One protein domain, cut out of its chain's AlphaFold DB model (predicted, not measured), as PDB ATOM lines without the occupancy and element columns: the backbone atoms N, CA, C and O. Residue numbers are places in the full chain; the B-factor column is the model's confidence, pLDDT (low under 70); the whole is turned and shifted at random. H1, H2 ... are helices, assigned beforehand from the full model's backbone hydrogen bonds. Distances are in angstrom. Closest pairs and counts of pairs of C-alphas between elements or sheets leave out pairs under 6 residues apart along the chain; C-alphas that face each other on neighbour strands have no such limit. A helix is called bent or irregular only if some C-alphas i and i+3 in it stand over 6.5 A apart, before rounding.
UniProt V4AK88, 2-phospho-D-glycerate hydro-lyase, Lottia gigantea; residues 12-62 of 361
ATOM      1  N   SER A  12     -30.146  26.085 -17.332       70.12
ATOM      2  CA  SER A  12     -30.582  26.934 -18.450       70.12
ATOM      3  C   SER A  12     -30.177  28.406 -18.294       70.12
ATOM      4  O   SER A  12     -29.978  29.081 -19.302       70.12
ATOM      5  N   LYS A  13     -30.077  28.925 -17.062       76.12
ATOM      6  CA  LYS A  13     -29.563  30.280 -16.805       76.12
ATOM      7  C   LYS A  13     -28.052  30.337 -16.992       76.12
ATOM      8  O   LYS A  13     -27.575  31.287 -17.600       76.12
ATOM      9  N   GLN A  14     -27.327  29.331 -16.509       78.31
ATOM     10  CA  GLN A  14     -25.882  29.221 -16.691       78.31
ATOM     11  C   GLN A  14     -25.522  29.141 -18.181       78.31
ATOM     12  O   GLN A  14     -24.753  29.967 -18.656       78.31
ATOM     13  N   ASP A  15     -26.195  28.266 -18.936       82.81
ATOM     14  CA  ASP A  15     -26.012  28.131 -20.387       82.81
ATOM     15  C   ASP A  15     -26.282  29.465 -21.121       82.81
ATOM     16  O   ASP A  15     -25.592  29.810 -22.081       82.81
ATOM     17  N   TYR A  16     -27.257  30.260 -20.658       85.19
ATOM     18  CA  TYR A  16     -27.537  31.594 -21.205       85.19
ATOM     19  C   TYR A  16     -26.414  32.604 -20.922       85.19
ATOM     20  O   TYR A  16     -26.044  33.369 -21.815       85.19
ATOM     21  N   TYR A  17     -25.868  32.621 -19.701       88.06
ATOM     22  CA  TYR A  17     -24.733  33.485 -19.357       88.06
ATOM     23  C   TYR A  17     -23.483  33.108 -20.152       88.06
ATOM     24  O   TYR A  17     -22.845  33.997 -20.715       88.06
ATOM     25  N   ASP A  18     -23.203  31.813 -20.274       90.31
ATOM     26  CA  ASP A  18     -22.066  31.300 -21.035       90.31
ATOM     27  C   ASP A  18     -22.212  31.651 -22.527       90.31
ATOM     28  O   ASP A  18     -21.288  32.188 -23.136       90.31
ATOM     29  N   THR A  19     -23.409  31.478 -23.105       91.81
ATOM     30  CA  THR A  19     -23.702  31.875 -24.498       91.81
ATOM     31  C   THR A  19     -23.537  33.382 -24.705       91.81
ATOM     32  O   THR A  19     -23.002  33.829 -25.720       91.81
ATOM     33  N   LYS A  20     -23.984  34.200 -23.744       92.00
ATOM     34  CA  LYS A  20     -23.834  35.659 -23.808       92.00
ATOM     35  C   LYS A  20     -22.363  36.067 -23.750       92.00
ATOM     36  O   LYS A  20     -21.969  36.982 -24.469       92.00
ATOM     37  N   GLN A  21     -21.569  35.407 -22.911       92.69
ATOM     38  CA  GLN A  21     -20.137  35.662 -22.817       92.69
ATOM     39  C   GLN A  21     -19.418  35.284 -24.117       92.69
ATOM     40  O   GLN A  21     -18.715  36.126 -24.669       92.69
ATOM     41  N   GLN A  22     -19.706  34.104 -24.673       93.81
ATOM     42  CA  GLN A  22     -19.184  33.679 -25.976       93.81
ATOM     43  C   GLN A  22     -19.559  34.655 -27.100       93.81
ATOM     44  O   GLN A  22     -18.731  34.978 -27.945       93.81
ATOM     45  N   ALA A  23     -20.792  35.173 -27.107       92.44
ATOM     46  CA  ALA A  23     -21.214  36.166 -28.093       92.44
ATOM     47  C   ALA A  23     -20.452  37.494 -27.945       92.44
ATOM     48  O   ALA A  23     -20.050  38.086 -28.944       92.44
ATOM     49  N   MET A  24     -20.241  37.967 -26.711       92.25
ATOM     50  CA  MET A  24     -19.460  39.184 -26.455       92.25
ATOM     51  C   MET A  24     -18.004  39.024 -26.900       92.25
ATOM     52  O   MET A  24     -17.484  39.919 -27.564       92.25
ATOM     53  N   GLU A  25     -17.381  37.888 -26.584       94.62
ATOM     54  CA  GLU A  25     -16.028  37.545 -27.032       94.62
ATOM     55  C   GLU A  25     -15.967  37.517 -28.566       94.62
ATOM     56  O   GLU A  25     -15.189  38.265 -29.152       94.62
ATOM     57  N   TYR A  26     -16.884  36.802 -29.227       94.62
ATOM     58  CA  TYR A  26     -16.961  36.736 -30.689       94.62
ATOM     59  C   TYR A  26     -17.083  38.118 -31.353       94.62
ATOM     60  O   TYR A  26     -16.338  38.431 -32.286       94.62
ATOM     61  N   TYR A  27     -18.002  38.974 -30.895       94.12
ATOM     62  CA  TYR A  27     -18.170  40.307 -31.485       94.12
ATOM     63  C   TYR A  27     -16.959  41.208 -31.240       94.12
ATOM     64  O   TYR A  27     -16.587  41.977 -32.128       94.12
ATOM     65  N   SER A  28     -16.352  41.111 -30.055       92.25
ATOM     66  CA  SER A  28     -15.163  41.883 -29.699       92.25
ATOM     67  C   SER A  28     -13.954  41.463 -30.534       92.25
ATOM     68  O   SER A  28     -13.270  42.324 -31.082       92.25
ATOM     69  N   GLU A  29     -13.715  40.159 -30.684       95.06
ATOM     70  CA  GLU A  29     -12.621  39.605 -31.492       95.06
ATOM     71  C   GLU A  29     -12.739  39.988 -32.970       95.06
ATOM     72  O   GLU A  29     -11.739  40.278 -33.622       95.06
ATOM     73  N   ASN A  30     -13.966  40.050 -33.495       91.38
ATOM     74  CA  ASN A  30     -14.228  40.452 -34.878       91.38
ATOM     75  C   ASN A  30     -14.378  41.978 -35.051       91.38
ATOM     76  O   ASN A  30     -14.700  42.441 -36.145       91.38
ATOM     77  N   GLY A  31     -14.178  42.775 -33.994       92.56
ATOM     78  CA  GLY A  31     -14.236  44.241 -34.051       92.56
ATOM     79  C   GLY A  31     -15.605  44.821 -34.433       92.56
ATOM     80  O   GLY A  31     -15.688  45.981 -34.843       92.56
ATOM     81  N   VAL A  32     -16.684  44.040 -34.302       93.19
ATOM     82  CA  VAL A  32     -18.037  44.428 -34.741       93.19
ATOM     83  C   VAL A  32     -18.533  45.701 -34.039       93.19
ATOM     84  O   VAL A  32     -18.988  46.601 -34.744       93.19
ATOM     85  N   PRO A  33     -18.420  45.857 -32.699       93.44
ATOM     86  CA  PRO A  33     -18.910  47.055 -32.014       93.44
ATOM     87  C   PRO A  33     -18.214  48.336 -32.483       93.44
ATOM     88  O   PRO A  33     -18.884  49.329 -32.746       93.44
ATOM     89  N   ILE A  34     -16.889  48.282 -32.656       94.25
ATOM     90  CA  ILE A  34     -16.074  49.425 -33.091       94.25
ATOM     91  C   ILE A  34     -16.509  49.864 -34.492       94.25
ATOM     92  O   ILE A  34     -16.775  51.039 -34.726       94.25
ATOM     93  N   LYS A  35     -16.657  48.911 -35.421       94.31
ATOM     94  CA  LYS A  35     -17.075  49.202 -36.800       94.31
ATOM     95  C   LYS A  35     -18.499  49.749 -36.882       94.31
ATOM     96  O   LYS A  35     -18.756  50.626 -37.703       94.31
ATOM     97  N   MET A  36     -19.404  49.248 -36.038       94.44
ATOM     98  CA  MET A  36     -20.774  49.756 -35.921       94.44
ATOM     99  C   MET A  36     -20.808  51.187 -35.371       94.44
ATOM    100  O   MET A  36     -21.584  52.005 -35.852       94.44
ATOM    101  N   GLU A  37     -19.967  51.518 -34.395       94.25
ATOM    102  CA  GLU A  37     -19.878  52.881 -33.868       94.25
ATOM    103  C   GLU A  37     -19.317  53.860 -34.911       94.25
ATOM    104  O   GLU A  37     -19.904  54.916 -35.145       94.25
ATOM    105  N   GLU A  38     -18.227  53.489 -35.590       94.56
ATOM    106  CA  GLU A  38     -17.609  54.298 -36.649       94.56
ATOM    107  C   GLU A  38     -18.608  54.665 -37.753       94.56
ATOM    108  O   GLU A  38     -18.730  55.840 -38.109       94.56
ATOM    109  N   ILE A  39     -19.350  53.678 -38.268       95.06
ATOM    110  CA  ILE A  39     -20.300  53.907 -39.358       95.06
ATOM    111  C   ILE A  39     -21.519  54.713 -38.912       95.06
ATOM    112  O   ILE A  39     -21.987  55.563 -39.661       95.06
ATOM    113  N   LEU A  40     -22.038  54.488 -37.700       93.75
ATOM    114  CA  LEU A  40     -23.168  55.265 -37.185       93.75
ATOM    115  C   LEU A  40     -22.783  56.738 -37.013       93.75
ATOM    116  O   LEU A  40     -23.569  57.622 -37.361       93.75
ATOM    117  N   ASN A  41     -21.560  56.993 -36.544       93.25
ATOM    118  CA  ASN A  41     -21.028  58.340 -36.407       93.25
ATOM    119  C   ASN A  41     -20.832  59.010 -37.770       93.25
ATOM    120  O   ASN A  41     -21.274  60.143 -37.939       93.25
ATOM    121  N   SER A  42     -20.223  58.338 -38.755       94.00
ATOM    122  CA  SER A  42     -20.014  58.933 -40.085       94.00
ATOM    123  C   SER A  42     -21.330  59.156 -40.835       94.00
ATOM    124  O   SER A  42     -21.558  60.228 -41.390       94.00
ATOM    125  N   MET A  43     -22.233  58.173 -40.799       95.06
ATOM    126  CA  MET A  43     -23.500  58.186 -41.531       95.06
ATOM    127  C   MET A  43     -24.427  59.321 -41.088       95.06
ATOM    128  O   MET A  43     -25.150  59.870 -41.918       95.06
ATOM    129  N   PHE A  44     -24.398  59.702 -39.805       92.31
ATOM    130  CA  PHE A  44     -25.162  60.849 -39.309       92.31
ATOM    131  C   PHE A  44     -24.748  62.161 -39.991       92.31
ATOM    132  O   PHE A  44     -25.611  62.965 -40.341       92.31
ATOM    133  N   TYR A  45     -23.445  62.368 -40.210       94.94
ATOM    134  CA  TYR A  45     -22.933  63.566 -40.882       94.94
ATOM    135  C   TYR A  45     -23.098  63.501 -42.402       94.94
ATOM    136  O   TYR A  45     -23.450  64.507 -43.015       94.94
ATOM    137  N   ASP A  46     -22.887  62.327 -42.999       94.69
ATOM    138  CA  ASP A  46     -23.016  62.131 -44.448       94.69
ATOM    139  C   ASP A  46     -24.475  62.224 -44.925       94.69
ATOM    140  O   ASP A  46     -24.721  62.547 -46.088       94.69
ATOM    141  N   ASN A  47     -25.437  61.949 -44.033       95.12
ATOM    142  CA  ASN A  47     -26.883  61.993 -44.272       95.12
ATOM    143  C   ASN A  47     -27.296  61.376 -45.632       95.12
ATOM    144  O   ASN A  47     -27.899  62.057 -46.473       95.12
ATOM    145  N   PRO A  48     -26.941  60.102 -45.893       95.81
ATOM    146  CA  PRO A  48     -27.203  59.467 -47.177       95.81
ATOM    147  C   PRO A  48     -28.706  59.280 -47.415       95.81
ATOM    148  O   PRO A  48     -29.460  58.946 -46.502       95.81
ATOM    149  N   TYR A  49     -29.134  59.421 -48.673       96.25
ATOM    150  CA  TYR A  49     -30.524  59.171 -49.071       96.25
ATOM    151  C   TYR A  49     -30.945  57.707 -48.845       96.25
ATOM    152  O   TYR A  49     -32.033  57.445 -48.339       96.25
ATOM    153  N   ASP A  50     -30.074  56.755 -49.198       96.44
ATOM    154  CA  ASP A  50     -30.259  55.326 -48.929       96.44
ATOM    155  C   ASP A  50     -29.335  54.876 -47.792       96.44
ATOM    156  O   ASP A  50     -28.165  54.540 -47.991       96.44
ATOM    157  N   VAL A  51     -29.892  54.877 -46.582       95.38
ATOM    158  CA  VAL A  51     -29.211  54.469 -45.348       95.38
ATOM    159  C   VAL A  51     -28.716  53.024 -45.435       95.38
ATOM    160  O   VAL A  51     -27.573  52.740 -45.090       95.38
ATOM    161  N   TYR A  52     -29.539  52.093 -45.922       95.56
ATOM    162  CA  TYR A  52     -29.179  50.674 -45.937       95.56
ATOM    163  C   TYR A  52     -28.159  50.349 -47.027       95.56
ATOM    164  O   TYR A  52     -27.245  49.559 -46.783       95.56
ATOM    165  N   GLY A  53     -28.261  50.993 -48.194       94.56
ATOM    166  CA  GLY A  53     -27.236  50.915 -49.233       94.56
ATOM    167  C   GLY A  53     -25.885  51.447 -48.750       94.56
ATOM    168  O   GLY A  53     -24.850  50.825 -48.995       94.56
ATOM    169  N   TYR A  54     -25.882  52.543 -47.986       94.69
ATOM    170  CA  TYR A  54     -24.666  53.077 -47.371       94.69
ATOM    171  C   TYR A  54     -24.040  52.085 -46.375       94.69
ATOM    172  O   TYR A  54     -22.843  51.801 -46.466       94.69
ATOM    173  N   LEU A  55     -24.850  51.494 -45.482       94.62
ATOM    174  CA  LEU A  55     -24.394  50.448 -44.554       94.62
ATOM    175  C   LEU A  55     -23.788  49.252 -45.307       94.62
ATOM    176  O   LEU A  55     -22.698  48.790 -44.967       94.62
ATOM    177  N   ALA A  56     -24.463  48.774 -46.356       93.38
ATOM    178  CA  ALA A  56     -24.001  47.644 -47.158       93.38
ATOM    179  C   ALA A  56     -22.641  47.924 -47.821       93.38
ATOM    180  O   ALA A  56     -21.722  47.118 -47.680       93.38
ATOM    181  N   ASN A  57     -22.484  49.083 -48.464       92.81
ATOM    182  CA  ASN A  57     -21.240  49.481 -49.131       92.81
ATOM    183  C   ASN A  57     -20.069  49.663 -48.152       92.81
ATOM    184  O   ASN A  57     -18.914  49.424 -48.507       92.81
ATOM    185  N   TYR A  58     -20.340  50.105 -46.922       94.38
ATOM    186  CA  TYR A  58     -19.313  50.205 -45.886       94.38
ATOM    187  C   TYR A  58     -18.836  48.823 -45.440       94.38
ATOM    188  O   TYR A  58     -17.636  48.554 -45.462       94.38
ATOM    189  N   PHE A  59     -19.767  47.935 -45.070       92.81
ATOM    190  CA  PHE A  59     -19.424  46.595 -44.589       92.81
ATOM    191  C   PHE A  59     -18.856  45.691 -45.681       92.81
ATOM    192  O   PHE A  59     -18.063  44.800 -45.383       92.81
ATOM    193  N   GLU A  60     -19.181  45.950 -46.946       91.06
ATOM    194  CA  GLU A  60     -18.604  45.250 -48.090       91.06
ATOM    195  C   GLU A  60     -17.074  45.338 -48.135       91.06
ATOM    196  O   GLU A  60     -16.427  44.353 -48.475       91.06
ATOM    197  N   LYS A  61     -16.479  46.451 -47.690       90.69
ATOM    198  CA  LYS A  61     -15.013  46.632 -47.638       90.69
ATOM    199  C   LYS A  61     -14.319  45.724 -46.622       90.69
ATOM    200  O   LYS A  61     -13.111  45.527 -46.703       90.69
ATOM    201  N   TYR A  62     -15.073  45.222 -45.649       90.56
ATOM    202  CA  TYR A  62     -14.587  44.336 -44.593       90.56
ATOM    203  C   TYR A  62     -15.019  42.884 -44.815       90.56
ATOM    204  O   TYR A  62     -14.641  42.003 -44.042       90.56
TER     205      TYR A  62
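Overview. This is residues 12 to 62 of the 361 residues of the protein "2-phospho-D-glycerate hydro-lyase" of Lottia gigantea (UniProt V4AK88). The longest helix, H1, is a straight arm that sticks out by residues 12 to 23 and 25 to 29, and it meets H2 near their ends in a wide, open corner. Beyond that corner, H3 folds back towards H2 at a slant, and these two helices make a small body at one end of the arm. The printed part has 51 residues with three named helices, H1, H2 and H3 in that order along the chain, and no named strand; its class is all helix. It is only just extended, close to loose, with a radius of gyration of the C-alphas of 15.0 A, and the arm makes much of the length in spans of 44 by 18 by 16 A.

Arrangement. Start with H1, residues 12 to 29, and look from its last turn to H2, residues 32 to 46. The two are close but not clearly touching: one pair of C-alphas is within 8 A, those of Tyr 27 and Pro 33, at 6.8 A. Their lines stand at a steep tilt of 60 degrees, and they run the same way, with centres 24.2 A apart. Next look from H2 to H3, residues 51 to 60. They touch, with residues 39 to 43 of H2 alone, and the closest C-alphas are those of Ile 39 and Leu 55, 7.5 A apart. H2 and H3 run opposite ways at a steep tilt of 46 degrees. H1 and H3 are apart. Along the backbone, each O of residue i in H1 and H3 that has an N of residue i+4 inside the same helix is within hydrogen-bond range of it; in H2 this holds for 10 of 11 pairs.

Along the chain. Find C-alpha 12 at (-30.582, 26.934, -18.450); from there H1 runs 25.6 A to C-alpha 29 at (-12.621, 39.605, -31.492). H2 begins at Val 32 and runs 20.8 A to Asp 46. H3 begins at Val 51 and covers 14.3 A, and you will find its last C-alpha, that of Glu 60, at (-18.604, 45.250, -48.090). None of the three helices is bent or irregular.

Size, cuts and confidence. The two C-alphas farthest apart are those of Ser 12 and Tyr 49, at 44.5 A, while those of the first and last printed residues, Ser 12 and Tyr 62, are 35.2 A apart. Residues 12 to 23 and 25 to 31 stand free; without them, the remaining 32 residues span 32 by 18 by 13 A. The links from H1 to H2 and from H2 to H3 are tight, with 2 and 4 residues. The printed part has no cut. In the B-factor column the mean pLDDT of the printed part is 92.1, and no printed residue is under 70.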